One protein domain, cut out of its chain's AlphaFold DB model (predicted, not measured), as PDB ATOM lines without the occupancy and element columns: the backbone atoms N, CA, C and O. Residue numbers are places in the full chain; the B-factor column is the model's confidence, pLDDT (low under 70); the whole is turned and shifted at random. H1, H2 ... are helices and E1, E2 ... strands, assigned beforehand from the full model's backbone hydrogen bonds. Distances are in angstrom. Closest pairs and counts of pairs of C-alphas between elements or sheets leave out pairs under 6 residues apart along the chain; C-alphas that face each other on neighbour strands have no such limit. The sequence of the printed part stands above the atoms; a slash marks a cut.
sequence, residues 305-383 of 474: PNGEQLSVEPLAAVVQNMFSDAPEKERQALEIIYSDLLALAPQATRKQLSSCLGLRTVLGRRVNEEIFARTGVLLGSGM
ATOM      1  N   PRO A 305      58.681 -26.730 -48.150       93.38
ATOM      2  CA  PRO A 305      59.506 -27.425 -47.168       93.38
ATOM      3  C   PRO A 305      58.741 -28.580 -46.507       93.38
ATOM      4  O   PRO A 305      57.680 -28.402 -45.918       93.38
ATOM      5  N   ASN A 306      59.305 -29.790 -46.573       90.94
ATOM      6  CA  ASN A 306      58.649 -31.015 -46.091       90.94
ATOM      7  C   ASN A 306      58.304 -31.004 -44.592       90.94
ATOM      8  O   ASN A 306      57.339 -31.657 -44.198       90.94
ATOM      9  N   GLY A 307      59.113 -30.327 -43.772       92.06
ATOM     10  CA  GLY A 307      58.968 -30.278 -42.312       92.06
ATOM     11  C   GLY A 307      58.105 -29.128 -41.789       92.06
ATOM     12  O   GLY A 307      57.935 -29.013 -40.581       92.06
ATOM     13  N   GLU A 308      57.583 -28.273 -42.669       94.69
ATOM     14  CA  GLU A 308      56.700 -27.173 -42.280       94.69
ATOM     15  C   GLU A 308      55.393 -27.706 -41.697       94.69
ATOM     16  O   GLU A 308      54.775 -28.597 -42.283       94.69
ATOM     17  N   GLN A 309      55.001 -27.161 -40.545       96.62
ATOM     18  CA  GLN A 309      53.755 -27.485 -39.861       96.62
ATOM     19  C   GLN A 309      52.631 -26.612 -40.413       96.62
ATOM     20  O   GLN A 309      52.768 -25.391 -40.476       96.62
ATOM     21  N   LEU A 310      51.543 -27.249 -40.832       96.62
ATOM     22  CA  LEU A 310      50.394 -26.595 -41.442       96.62
ATOM     23  C   LEU A 310      49.118 -27.036 -40.730       96.62
ATOM     24  O   LEU A 310      48.982 -28.201 -40.346       96.62
ATOM     25  N   SER A 311      48.167 -26.106 -40.613       97.12
ATOM     26  CA  SER A 311      46.842 -26.409 -40.076       97.12
ATOM     27  C   SER A 311      46.095 -27.344 -41.022       97.12
ATOM     28  O   SER A 311      45.982 -27.056 -42.215       97.12
ATOM     29  N   VAL A 312      45.585 -28.454 -40.494       97.31
ATOM     30  CA  VAL A 312      44.849 -29.459 -41.275       97.31
ATOM     31  C   VAL A 312      43.460 -28.959 -41.663       97.31
ATOM     32  O   VAL A 312      43.018 -29.181 -42.790       97.31
ATOM     33  N   GLU A 313      42.782 -28.259 -40.754       97.12
ATOM     34  CA  GLU A 313      41.372 -27.874 -40.887       97.12
ATOM     35  C   GLU A 313      41.065 -27.085 -42.180       97.12
ATOM     36  O   GLU A 313      40.183 -27.519 -42.924       97.12
ATOM     37  N   PRO A 314      41.809 -26.017 -42.551       97.06
ATOM     38  CA  PRO A 314      41.542 -25.289 -43.793       97.06
ATOM     39  C   PRO A 314      41.732 -26.150 -45.046       97.06
ATOM     40  O   PRO A 314      41.040 -25.960 -46.042       97.06
ATOM     41  N   LEU A 315      42.670 -27.100 -45.007       97.06
ATOM     42  CA  LEU A 315      42.972 -27.981 -46.135       97.06
ATOM     43  C   LEU A 315      41.874 -29.037 -46.297       97.06
ATOM     44  O   LEU A 315      41.398 -29.263 -47.407       97.06
ATOM     45  N   ALA A 316      41.439 -29.642 -45.189       96.44
ATOM     46  CA  ALA A 316      40.348 -30.609 -45.168       96.44
ATOM     47  C   ALA A 316      39.025 -29.972 -45.628       96.44
ATOM     48  O   ALA A 316      38.315 -30.572 -46.433       96.44
ATOM     49  N   ALA A 317      38.738 -28.735 -45.208       96.69
ATOM     50  CA  ALA A 317      37.552 -27.994 -45.643       96.69
ATOM     51  C   ALA A 317      37.507 -27.794 -47.169       96.69
ATOM     52  O   ALA A 317      36.447 -27.917 -47.782       96.69
ATOM     53  N   VAL A 318      38.655 -27.544 -47.814       96.56
ATOM     54  CA  VAL A 318      38.721 -27.471 -49.283       96.56
ATOM     55  C   VAL A 318      38.352 -28.811 -49.914       96.56
ATOM     56  O   VAL A 318      37.528 -28.832 -50.824       96.56
ATOM     57  N   VAL A 319      38.902 -29.926 -49.417       95.69
ATOM     58  CA  VAL A 319      38.576 -31.268 -49.938       95.69
ATOM     59  C   VAL A 319      37.092 -31.586 -49.756       95.69
ATOM     60  O   VAL A 319      36.464 -32.091 -50.683       95.69
ATOM     61  N   GLN A 320      36.517 -31.239 -48.602       95.19
ATOM     62  CA  GLN A 320      35.096 -31.431 -48.317       95.19
ATOM     63  C   GLN A 320      34.200 -30.665 -49.299       95.19
ATOM     64  O   GLN A 320      33.221 -31.213 -49.804       95.19
ATOM     65  N   ASN A 321      34.550 -29.417 -49.618       93.81
ATOM     66  CA  ASN A 321      33.784 -28.600 -50.562       93.81
ATOM     67  C   ASN A 321      33.777 -29.183 -51.983       93.81
ATOM     68  O   ASN A 321      32.824 -28.965 -52.725       93.81
ATOM     69  N   MET A 322      34.795 -29.965 -52.353       94.00
ATOM     70  CA  MET A 322      34.845 -30.630 -53.657       94.00
ATOM     71  C   MET A 322      33.833 -31.780 -53.791       94.00
ATOM     72  O   MET A 322      33.636 -32.265 -54.903       94.00
ATOM     73  N   PHE A 323      33.192 -32.243 -52.707       91.25
ATOM     74  CA  PHE A 323      32.249 -33.372 -52.759       91.25
ATOM     75  C   PHE A 323      30.997 -33.070 -53.587       91.25
ATOM     76  O   PHE A 323      30.495 -33.959 -54.272       91.25
ATOM     77  N   SER A 324      30.495 -31.836 -53.514       81.69
ATOM     78  CA  SER A 324      29.240 -31.419 -54.153       81.69
ATOM     79  C   SER A 324      29.313 -31.457 -55.679       81.69
ATOM     80  O   SER A 324      28.329 -31.792 -56.332       81.69
ATOM     81  N   ASP A 325      30.493 -31.166 -56.227       81.94
ATOM     82  CA  ASP A 325      30.729 -31.050 -57.669       81.94
ATOM     83  C   ASP A 325      31.367 -32.319 -58.268       81.94
ATOM     84  O   ASP A 325      31.639 -32.388 -59.470       81.94
ATOM     85  N   ALA A 326      31.642 -33.335 -57.441       86.12
ATOM     86  CA  ALA A 326      32.364 -34.529 -57.857       86.12
ATOM     87  C   ALA A 326      31.433 -35.619 -58.423       86.12
ATOM     88  O   ALA A 326      30.422 -35.962 -57.803       86.12
ATOM     89  N   PRO A 327      31.804 -36.265 -59.547       88.19
ATOM     90  CA  PRO A 327      31.158 -37.492 -60.001       88.19
ATOM     91  C   PRO A 327      31.193 -38.582 -58.921       88.19
ATOM     92  O   PRO A 327      32.170 -38.704 -58.183       88.19
ATOM     93  N   GLU A 328      30.183 -39.453 -58.893       83.06
ATOM     94  CA  GLU A 328      30.022 -40.500 -57.867       83.06
ATOM     95  C   GLU A 328      31.271 -41.388 -57.692       83.06
ATOM     96  O   GLU A 328      31.692 -41.678 -56.574       83.06
ATOM     97  N   LYS A 329      31.941 -41.735 -58.802       79.12
ATOM     98  CA  LYS A 329      33.194 -42.515 -58.795       79.12
ATOM     99  C   LYS A 329      34.387 -41.772 -58.180       79.12
ATOM    100  O   LYS A 329      35.304 -42.416 -57.682       79.12
ATOM    101  N   GLU A 330      34.413 -40.442 -58.243       88.75
ATOM    102  CA  GLU A 330      35.482 -39.622 -57.655       88.75
ATOM    103  C   GLU A 330      35.196 -39.273 -56.195       88.75
ATOM    104  O   GLU A 330      36.131 -39.112 -55.410       88.75
ATOM    105  N   ARG A 331      33.915 -39.204 -55.820       89.94
ATOM    106  CA  ARG A 331      33.470 -38.869 -54.467       89.94
ATOM    107  C   ARG A 331      34.036 -39.819 -53.413       89.94
ATOM    108  O   ARG A 331      34.602 -39.346 -52.437       89.94
ATOM    109  N   GLN A 332      33.998 -41.131 -53.657       90.06
ATOM    110  CA  GLN A 332      34.596 -42.116 -52.741       90.06
ATOM    111  C   GLN A 332      36.096 -41.865 -52.514       90.06
ATOM    112  O   GLN A 332      36.587 -41.943 -51.393       90.06
ATOM    113  N   ALA A 333      36.842 -41.529 -53.570       92.25
ATOM    114  CA  ALA A 333      38.270 -41.251 -53.453       92.25
ATOM    115  C   ALA A 333      38.553 -39.920 -52.731       92.25
ATOM    116  O   ALA A 333      39.525 -39.826 -51.985       92.25
ATOM    117  N   LEU A 334      37.704 -38.904 -52.915       94.75
ATOM    118  CA  LEU A 334      37.771 -37.648 -52.163       94.75
ATOM    119  C   LEU A 334      37.447 -37.848 -50.676       94.75
ATOM    120  O   LEU A 334      38.126 -37.268 -49.831       94.75
ATOM    121  N   GLU A 335      36.463 -38.688 -50.352       94.06
ATOM    122  CA  GLU A 335      36.111 -39.053 -48.973       94.06
ATOM    123  C   GLU A 335      37.275 -39.763 -48.266       94.06
ATOM    124  O   GLU A 335      37.563 -39.447 -47.112       94.06
ATOM    125  N   ILE A 336      38.009 -40.638 -48.970       94.38
ATOM    126  CA  ILE A 336      39.243 -41.255 -48.452       94.38
ATOM    127  C   ILE A 336      40.295 -40.184 -48.142       94.38
ATOM    128  O   ILE A 336      40.799 -40.142 -47.025       94.38
ATOM    129  N   ILE A 337      40.587 -39.277 -49.086       95.62
ATOM    130  CA  ILE A 337      41.569 -38.197 -48.867       95.62
ATOM    131  C   ILE A 337      41.163 -37.331 -47.668       95.62
ATOM    132  O   ILE A 337      42.003 -36.988 -46.839       95.62
ATOM    133  N   TYR A 338      39.884 -36.969 -47.567       96.56
ATOM    134  CA  TYR A 338      39.360 -36.169 -46.463       96.56
ATOM    135  C   TYR A 338      39.491 -36.890 -45.115       96.56
ATOM    136  O   TYR A 338      39.984 -36.304 -44.152       96.56
ATOM    137  N   SER A 339      39.116 -38.170 -45.060       95.94
ATOM    138  CA  SER A 339      39.268 -39.008 -43.867       95.94
ATOM    139  C   SER A 339      40.736 -39.133 -43.449       95.94
ATOM    140  O   SER A 339      41.055 -38.968 -42.272       95.94
ATOM    141  N   ASP A 340      41.638 -39.366 -44.404       96.69
ATOM    142  CA  ASP A 340      43.079 -39.467 -44.154       96.69
ATOM    143  C   ASP A 340      43.664 -38.154 -43.620       96.69
ATOM    144  O   ASP A 340      44.574 -38.179 -42.792       96.69
ATOM    145  N   LEU A 341      43.155 -37.001 -44.073       96.12
ATOM    146  CA  LEU A 341      43.546 -35.696 -43.540       96.12
ATOM    147  C   LEU A 341      43.056 -35.514 -42.100       96.12
ATOM    148  O   LEU A 341      43.851 -35.131 -41.247       96.12
ATOM    149  N   LEU A 342      41.788 -35.820 -41.807       95.94
ATOM    150  CA  LEU A 342      41.223 -35.689 -40.455       95.94
ATOM    151  C   LEU A 342      41.833 -36.657 -39.434       95.94
ATOM    152  O   LEU A 342      41.787 -36.389 -38.236       95.94
ATOM    153  N   ALA A 343      42.412 -37.767 -39.891       96.81
ATOM    154  CA  ALA A 343      43.149 -38.693 -39.036       96.81
ATOM    155  C   ALA A 343      44.502 -38.128 -38.552       96.81
ATOM    156  O   ALA A 343      45.113 -38.693 -37.641       96.81
ATOM    157  N   LEU A 344      44.994 -37.036 -39.148       96.56
ATOM    158  CA  LEU A 344      46.209 -36.354 -38.704       96.56
ATOM    159  C   LEU A 344      45.932 -35.431 -37.506       96.56
ATOM    160  O   LEU A 344      44.812 -34.990 -37.264       96.56
ATOM    161  N   ALA A 345      46.987 -35.095 -36.759       96.06
ATOM    162  CA  ALA A 345      46.912 -34.075 -35.715       96.06
ATOM    163  C   ALA A 345      46.550 -32.694 -36.310       96.06
ATOM    164  O   ALA A 345      46.900 -32.442 -37.461       96.06
ATOM    165  N   PRO A 346      45.944 -31.761 -35.541       96.62
ATOM    166  CA  PRO A 346      45.503 -30.450 -36.049       96.62
ATOM    167  C   PRO A 346      46.590 -29.637 -36.765       96.62
ATOM    168  O   PRO A 346      46.296 -28.836 -37.651       96.62
ATOM    169  N   GLN A 347      47.845 -29.855 -36.375       97.25
ATOM    170  CA  GLN A 347      49.033 -29.411 -37.088       97.25
ATOM    171  C   GLN A 347      49.774 -30.645 -37.592       97.25
ATOM    172  O   GLN A 347      50.103 -31.538 -36.807       97.25
ATOM    173  N   ALA A 348      50.037 -30.688 -38.893       96.88
ATOM    174  CA  ALA A 348      50.753 -31.784 -39.524       96.88
ATOM    175  C   ALA A 348      51.835 -31.262 -40.464       96.88
ATOM    176  O   ALA A 348      51.733 -30.173 -41.037       96.88
ATOM    177  N   THR A 349      52.873 -32.071 -40.667       97.19
ATOM    178  CA  THR A 349      53.931 -31.710 -41.611       97.19
ATOM    179  C   THR A 349      53.404 -31.726 -43.045       97.19
ATOM    180  O   THR A 349      52.615 -32.599 -43.422       97.19
ATOM    181  N   ARG A 350      53.914 -30.830 -43.899       95.19
ATOM    182  CA  ARG A 350      53.620 -30.820 -45.344       95.19
ATOM    183  C   ARG A 350      53.804 -32.201 -45.984       95.19
ATOM    184  O   ARG A 350      53.005 -32.608 -46.825       95.19
ATOM    185  N   LYS A 351      54.821 -32.962 -45.557       93.75
ATOM    186  CA  LYS A 351      55.063 -34.335 -46.028       93.75
ATOM    187  C   LYS A 351      53.915 -35.294 -45.688       93.75
ATOM    188  O   LYS A 351      53.505 -36.052 -46.567       93.75
ATOM    189  N   GLN A 352      53.398 -35.264 -44.459       95.56
ATOM    190  CA  GLN A 352      52.240 -36.078 -44.058       95.56
ATOM    191  C   GLN A 352      51.010 -35.712 -44.894       95.56
ATOM    192  O   GLN A 352      50.458 -36.579 -45.563       95.56
ATOM    193  N   LEU A 353      50.689 -34.419 -44.971       96.00
ATOM    194  CA  LEU A 353      49.571 -33.895 -45.761       96.00
ATOM    195  C   LEU A 353      49.659 -34.308 -47.237       96.00
ATOM    196  O   LEU A 353      48.719 -34.864 -47.796       96.00
ATOM    197  N   SER A 354      50.820 -34.110 -47.868       93.62
ATOM    198  CA  SER A 354      51.036 -34.477 -49.275       93.62
ATOM    199  C   SER A 354      50.885 -35.981 -49.547       93.62
ATOM    200  O   SER A 354      50.568 -36.375 -50.672       93.62
ATOM    201  N   SER A 355      51.106 -36.823 -48.530       93.62
ATOM    202  CA  SER A 355      50.980 -38.279 -48.643       93.62
ATOM    203  C   SER A 355      49.512 -38.713 -48.701       93.62
ATOM    204  O   SER A 355      49.200 -39.593 -49.500       93.62
ATOM    205  N   CYS A 356      48.622 -38.042 -47.959       95.06
ATOM    206  CA  CYS A 356      47.171 -38.282 -47.985       95.06
ATOM    207  C   CYS A 356      46.562 -38.033 -49.375       95.06
ATOM    208  O   CYS A 356      45.681 -38.757 -49.815       95.06
ATOM    209  N   LEU A 357      47.061 -37.036 -50.117       92.88
ATOM    210  CA  LEU A 357      46.507 -36.679 -51.430       92.88
ATOM    211  C   LEU A 357      46.806 -37.707 -52.532       92.88
ATOM    212  O   LEU A 357      46.164 -37.686 -53.579       92.88
ATOM    213  N   GLY A 358      47.834 -38.547 -52.378       88.00
ATOM    214  CA  GLY A 358      48.246 -39.461 -53.445       88.00
ATOM    215  C   GLY A 358      48.614 -38.732 -54.748       88.00
ATOM    216  O   GLY A 358      48.097 -39.064 -55.816       88.00
ATOM    217  N   LEU A 359      49.542 -37.763 -54.684       88.00
ATOM    218  CA  LEU A 359      49.935 -36.819 -55.762       88.00
ATOM    219  C   LEU A 359      50.366 -37.431 -57.117       88.00
ATOM    220  O   LEU A 359      50.664 -36.705 -58.067       88.00
ATOM    221  N   ARG A 360      50.445 -38.760 -57.226       84.25
ATOM    222  CA  ARG A 360      50.671 -39.474 -58.494       84.25
ATOM    223  C   ARG A 360      49.384 -39.638 -59.309       84.25
ATOM    224  O   ARG A 360      49.453 -39.806 -60.524       84.25
ATOM    225  N   THR A 361      48.228 -39.595 -58.655       89.44
ATOM    226  CA  THR A 361      46.916 -39.728 -59.296       89.44
ATOM    227  C   THR A 361      46.505 -38.421 -59.981       89.44
ATOM    228  O   THR A 361      47.092 -37.363 -59.747       89.44
ATOM    229  N   VAL A 362      45.530 -38.481 -60.893       90.25
ATOM    230  CA  VAL A 362      44.941 -37.267 -61.491       90.25
ATOM    231  C   VAL A 362      44.166 -36.487 -60.426       90.25
ATOM    232  O   VAL A 362      44.387 -35.290 -60.271       90.25
ATOM    233  N   LEU A 363      43.347 -37.187 -59.633       92.25
ATOM    234  CA  LEU A 363      42.555 -36.593 -58.558       92.25
ATOM    235  C   LEU A 363      43.428 -35.896 -57.508       92.25
ATOM    236  O   LEU A 363      43.211 -34.726 -57.222       92.25
ATOM    237  N   GLY A 364      44.460 -36.569 -56.995       93.31
ATOM    238  CA  GLY A 364      45.366 -35.998 -55.997       93.31
ATOM    239  C   GLY A 364      46.076 -34.730 -56.469       93.31
ATOM    240  O   GLY A 364      46.310 -33.816 -55.682       93.31
ATOM    241  N   ARG A 365      46.385 -34.639 -57.771       92.06
ATOM    242  CA  ARG A 365      46.936 -33.418 -58.376       92.06
ATOM    243  C   ARG A 365      45.908 -32.292 -58.414       92.06
ATOM    244  O   ARG A 365      46.234 -31.194 -57.980       92.06
ATOM    245  N   ARG A 366      44.675 -32.586 -58.835       92.88
ATOM    246  CA  ARG A 366      43.568 -31.619 -58.837       92.88
ATOM    247  C   ARG A 366      43.259 -31.100 -57.430       92.88
ATOM    248  O   ARG A 366      43.086 -29.905 -57.247       92.88
ATOM    249  N   VAL A 367      43.250 -31.980 -56.427       94.94
ATOM    250  CA  VAL A 367      43.057 -31.594 -55.018       94.94
ATOM    251  C   VAL A 367      44.180 -30.669 -54.542       94.94
ATOM    252  O   VAL A 367      43.913 -29.657 -53.906       94.94
ATOM    253  N   ASN A 368      45.437 -30.971 -54.877       95.25
ATOM    254  CA  ASN A 368      46.571 -30.105 -54.539       95.25
ATOM    255  C   ASN A 368      46.461 -28.715 -55.194       95.25
ATOM    256  O   ASN A 368      46.801 -27.719 -54.563       95.25
ATOM    257  N   GLU A 369      45.995 -28.652 -56.444       94.12
ATOM    258  CA  GLU A 369      45.746 -27.394 -57.164       94.12
ATOM    259  C   GLU A 369      44.612 -26.583 -56.520       94.12
ATOM    260  O   GLU A 369      44.784 -25.387 -56.298       94.12
ATOM    261  N   GLU A 370      43.501 -27.225 -56.147       95.38
ATOM    262  CA  GLU A 370      42.366 -26.552 -55.496       95.38
ATOM    263  C   GLU A 370      42.736 -26.041 -54.096       95.38
ATOM    264  O   GLU A 370      42.433 -24.899 -53.744       95.38
ATOM    265  N   ILE A 371      43.467 -26.840 -53.308       96.25
ATOM    266  CA  ILE A 371      44.009 -26.405 -52.014       96.25
ATOM    267  C   ILE A 371      44.880 -25.163 -52.200       96.25
ATOM    268  O   ILE A 371      44.707 -24.182 -51.472       96.25
ATOM    269  N   PHE A 372      45.778 -25.167 -53.185       95.38
ATOM    270  CA  PHE A 372      46.622 -24.011 -53.462       95.38
ATOM    271  C   PHE A 372      45.797 -22.784 -53.874       95.38
ATOM    272  O   PHE A 372      46.043 -21.696 -53.359       95.38
ATOM    273  N   ALA A 373      44.785 -22.952 -54.730       95.12
ATOM    274  CA  ALA A 373      43.925 -21.859 -55.181       95.12
ATOM    275  C   ALA A 373      43.123 -21.213 -54.036       95.12
ATOM    276  O   ALA A 373      42.957 -19.994 -54.012       95.12
ATOM    277  N   ARG A 374      42.643 -22.014 -53.077       96.19
ATOM    278  CA  ARG A 374      41.789 -21.548 -51.969       96.19
ATOM    279  C   ARG A 374      42.566 -21.039 -50.759       96.19
ATOM    280  O   ARG A 374      42.075 -20.169 -50.050       96.19
ATOM    281  N   THR A 375      43.745 -21.600 -50.498       94.88
ATOM    282  CA  THR A 375      44.493 -21.358 -49.249       94.88
ATOM    283  C   THR A 375      45.860 -20.714 -49.462       94.88
ATOM    284  O   THR A 375      46.485 -20.275 -48.502       94.88
ATOM    285  N   GLY A 376      46.368 -20.689 -50.698       93.56
ATOM    286  CA  GLY A 376      47.748 -20.304 -51.005       93.56
ATOM    287  C   GLY A 376      48.798 -21.355 -50.619       93.56
ATOM    288  O   GLY A 376      49.989 -21.148 -50.859       93.56
ATOM    289  N   VAL A 377      48.398 -22.498 -50.049       94.69
ATOM    290  CA  VAL A 377      49.310 -23.545 -49.569       94.69
ATOM    291  C   VAL A 377      49.549 -24.597 -50.652       94.69
ATOM    292  O   VAL A 377      48.640 -25.315 -51.051       94.69
ATOM    293  N   LEU A 378      50.799 -24.755 -51.098       94.12
ATOM    294  CA  LEU A 378      51.172 -25.753 -52.111       94.12
ATOM    295  C   LEU A 378      51.751 -27.026 -51.474       94.12
ATOM    296  O   LEU A 378      52.938 -27.074 -51.155       94.12
ATOM    297  N   LEU A 379      50.956 -28.080 -51.265       92.56
ATOM    298  CA  LEU A 379      51.425 -29.291 -50.563       92.56
ATOM    299  C   LEU A 379      52.460 -30.087 -51.370       92.56
ATOM    300  O   LEU A 379      53.461 -30.542 -50.819       92.56
ATOM    301  N   GLY A 380      52.235 -30.233 -52.675       89.44
ATOM    302  CA  GLY A 380      53.144 -30.902 -53.602       89.44
ATOM    303  C   GLY A 380      53.724 -29.954 -54.645       89.44
ATOM    304  O   GLY A 380      52.976 -29.299 -55.363       89.44
ATOM    305  N   SER A 381      55.049 -29.950 -54.806       85.69
ATOM    306  CA  SER A 381      55.745 -29.093 -55.781       85.69
ATOM    307  C   SER A 381      55.515 -29.476 -57.246       85.69
ATOM    308  O   SER A 381      55.802 -28.694 -58.144       85.69
ATOM    309  N   GLY A 382      55.061 -30.703 -57.522       85.31
ATOM    310  CA  GLY A 382      54.808 -31.160 -58.891       85.31
ATOM    311  C   GLY A 382      56.045 -31.202 -59.801       85.31
ATOM    312  O   GLY A 382      55.889 -31.446 -60.989       85.31
ATOM    313  N   MET A 383      57.272 -31.043 -59.280       86.06
ATOM    314  CA  MET A 383      58.509 -30.891 -60.077       86.06
ATOM    315  C   MET A 383      58.761 -31.990 -61.122       86.06
ATOM    316  O   MET A 383      59.460 -31.764 -62.102       86.06
TER     317      MET A 383
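What this domain is: This is residues 305 to 383 of the 474 residues of an uncharacterized protein of Gemmiger sp. An50 (UniProt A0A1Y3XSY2). Helices H1 and H2 lie side by side as a helical hairpin, with H4 packed across H1. At the hairpin's open end a small two-strand ribbon, E1 and E2, joins H1 to H3, and H3 folds back to pack on residues 337 to 341 of H2. The printed part has 79 residues with two named strands and four named helices, in the order E1 H1 H2 E2 H3 H4; the sheet, order E1 - E2, is antiparallel, and the class is mostly helix. The whole is compact, with a radius of gyration of the C-alphas of 11.4 A and spans of 34 by 27 by 19 A.

Where its parts are: E1 is residues 309 to 311, beginning at C-alpha 309 (53.755, -27.485, -39.861). H1, residues 312 to 321, is 14.5 A long and H2, residues 328 to 342, is 21.3 A. E2 is residues 347 to 349 and H3 residues 350 to 356, 10.2 A. H4, residues 362 to 375, is 20.1 A and ends at C-alpha 375 (44.493, -21.358, -49.249).

How they stand to each other: E1 and E2 are antiparallel neighbours, with N 310 and O 348 within hydrogen-bond range at 2.9 A. H1 and H2 touch at a shallow tilt of 13 degrees, opposite ways; their closest C-alphas, Ala 316 and Tyr 338, are 5.8 A apart. H2 touches H3 with residues 337 to 341 alone, closest at C-alphas 337 and 356, 5.7 A. H4 touches H1 at a steep tilt of 65 degrees, closest at C-alphas 318 and 371, 6.0 A. H3 and H4 are only just apart, at 8.2 A. Every O i to N i+4 pair is within hydrogen-bond range in H1, H3 and H4, and 9 of 11 in H2.

The domain as a whole: The two C-alphas farthest apart, those of Gly 307 and Glu 328, are 34.4 A apart. The printed part has no cut, and no link is long. The mean pLDDT of the printed part is 93.1, and no printed residue is under 70.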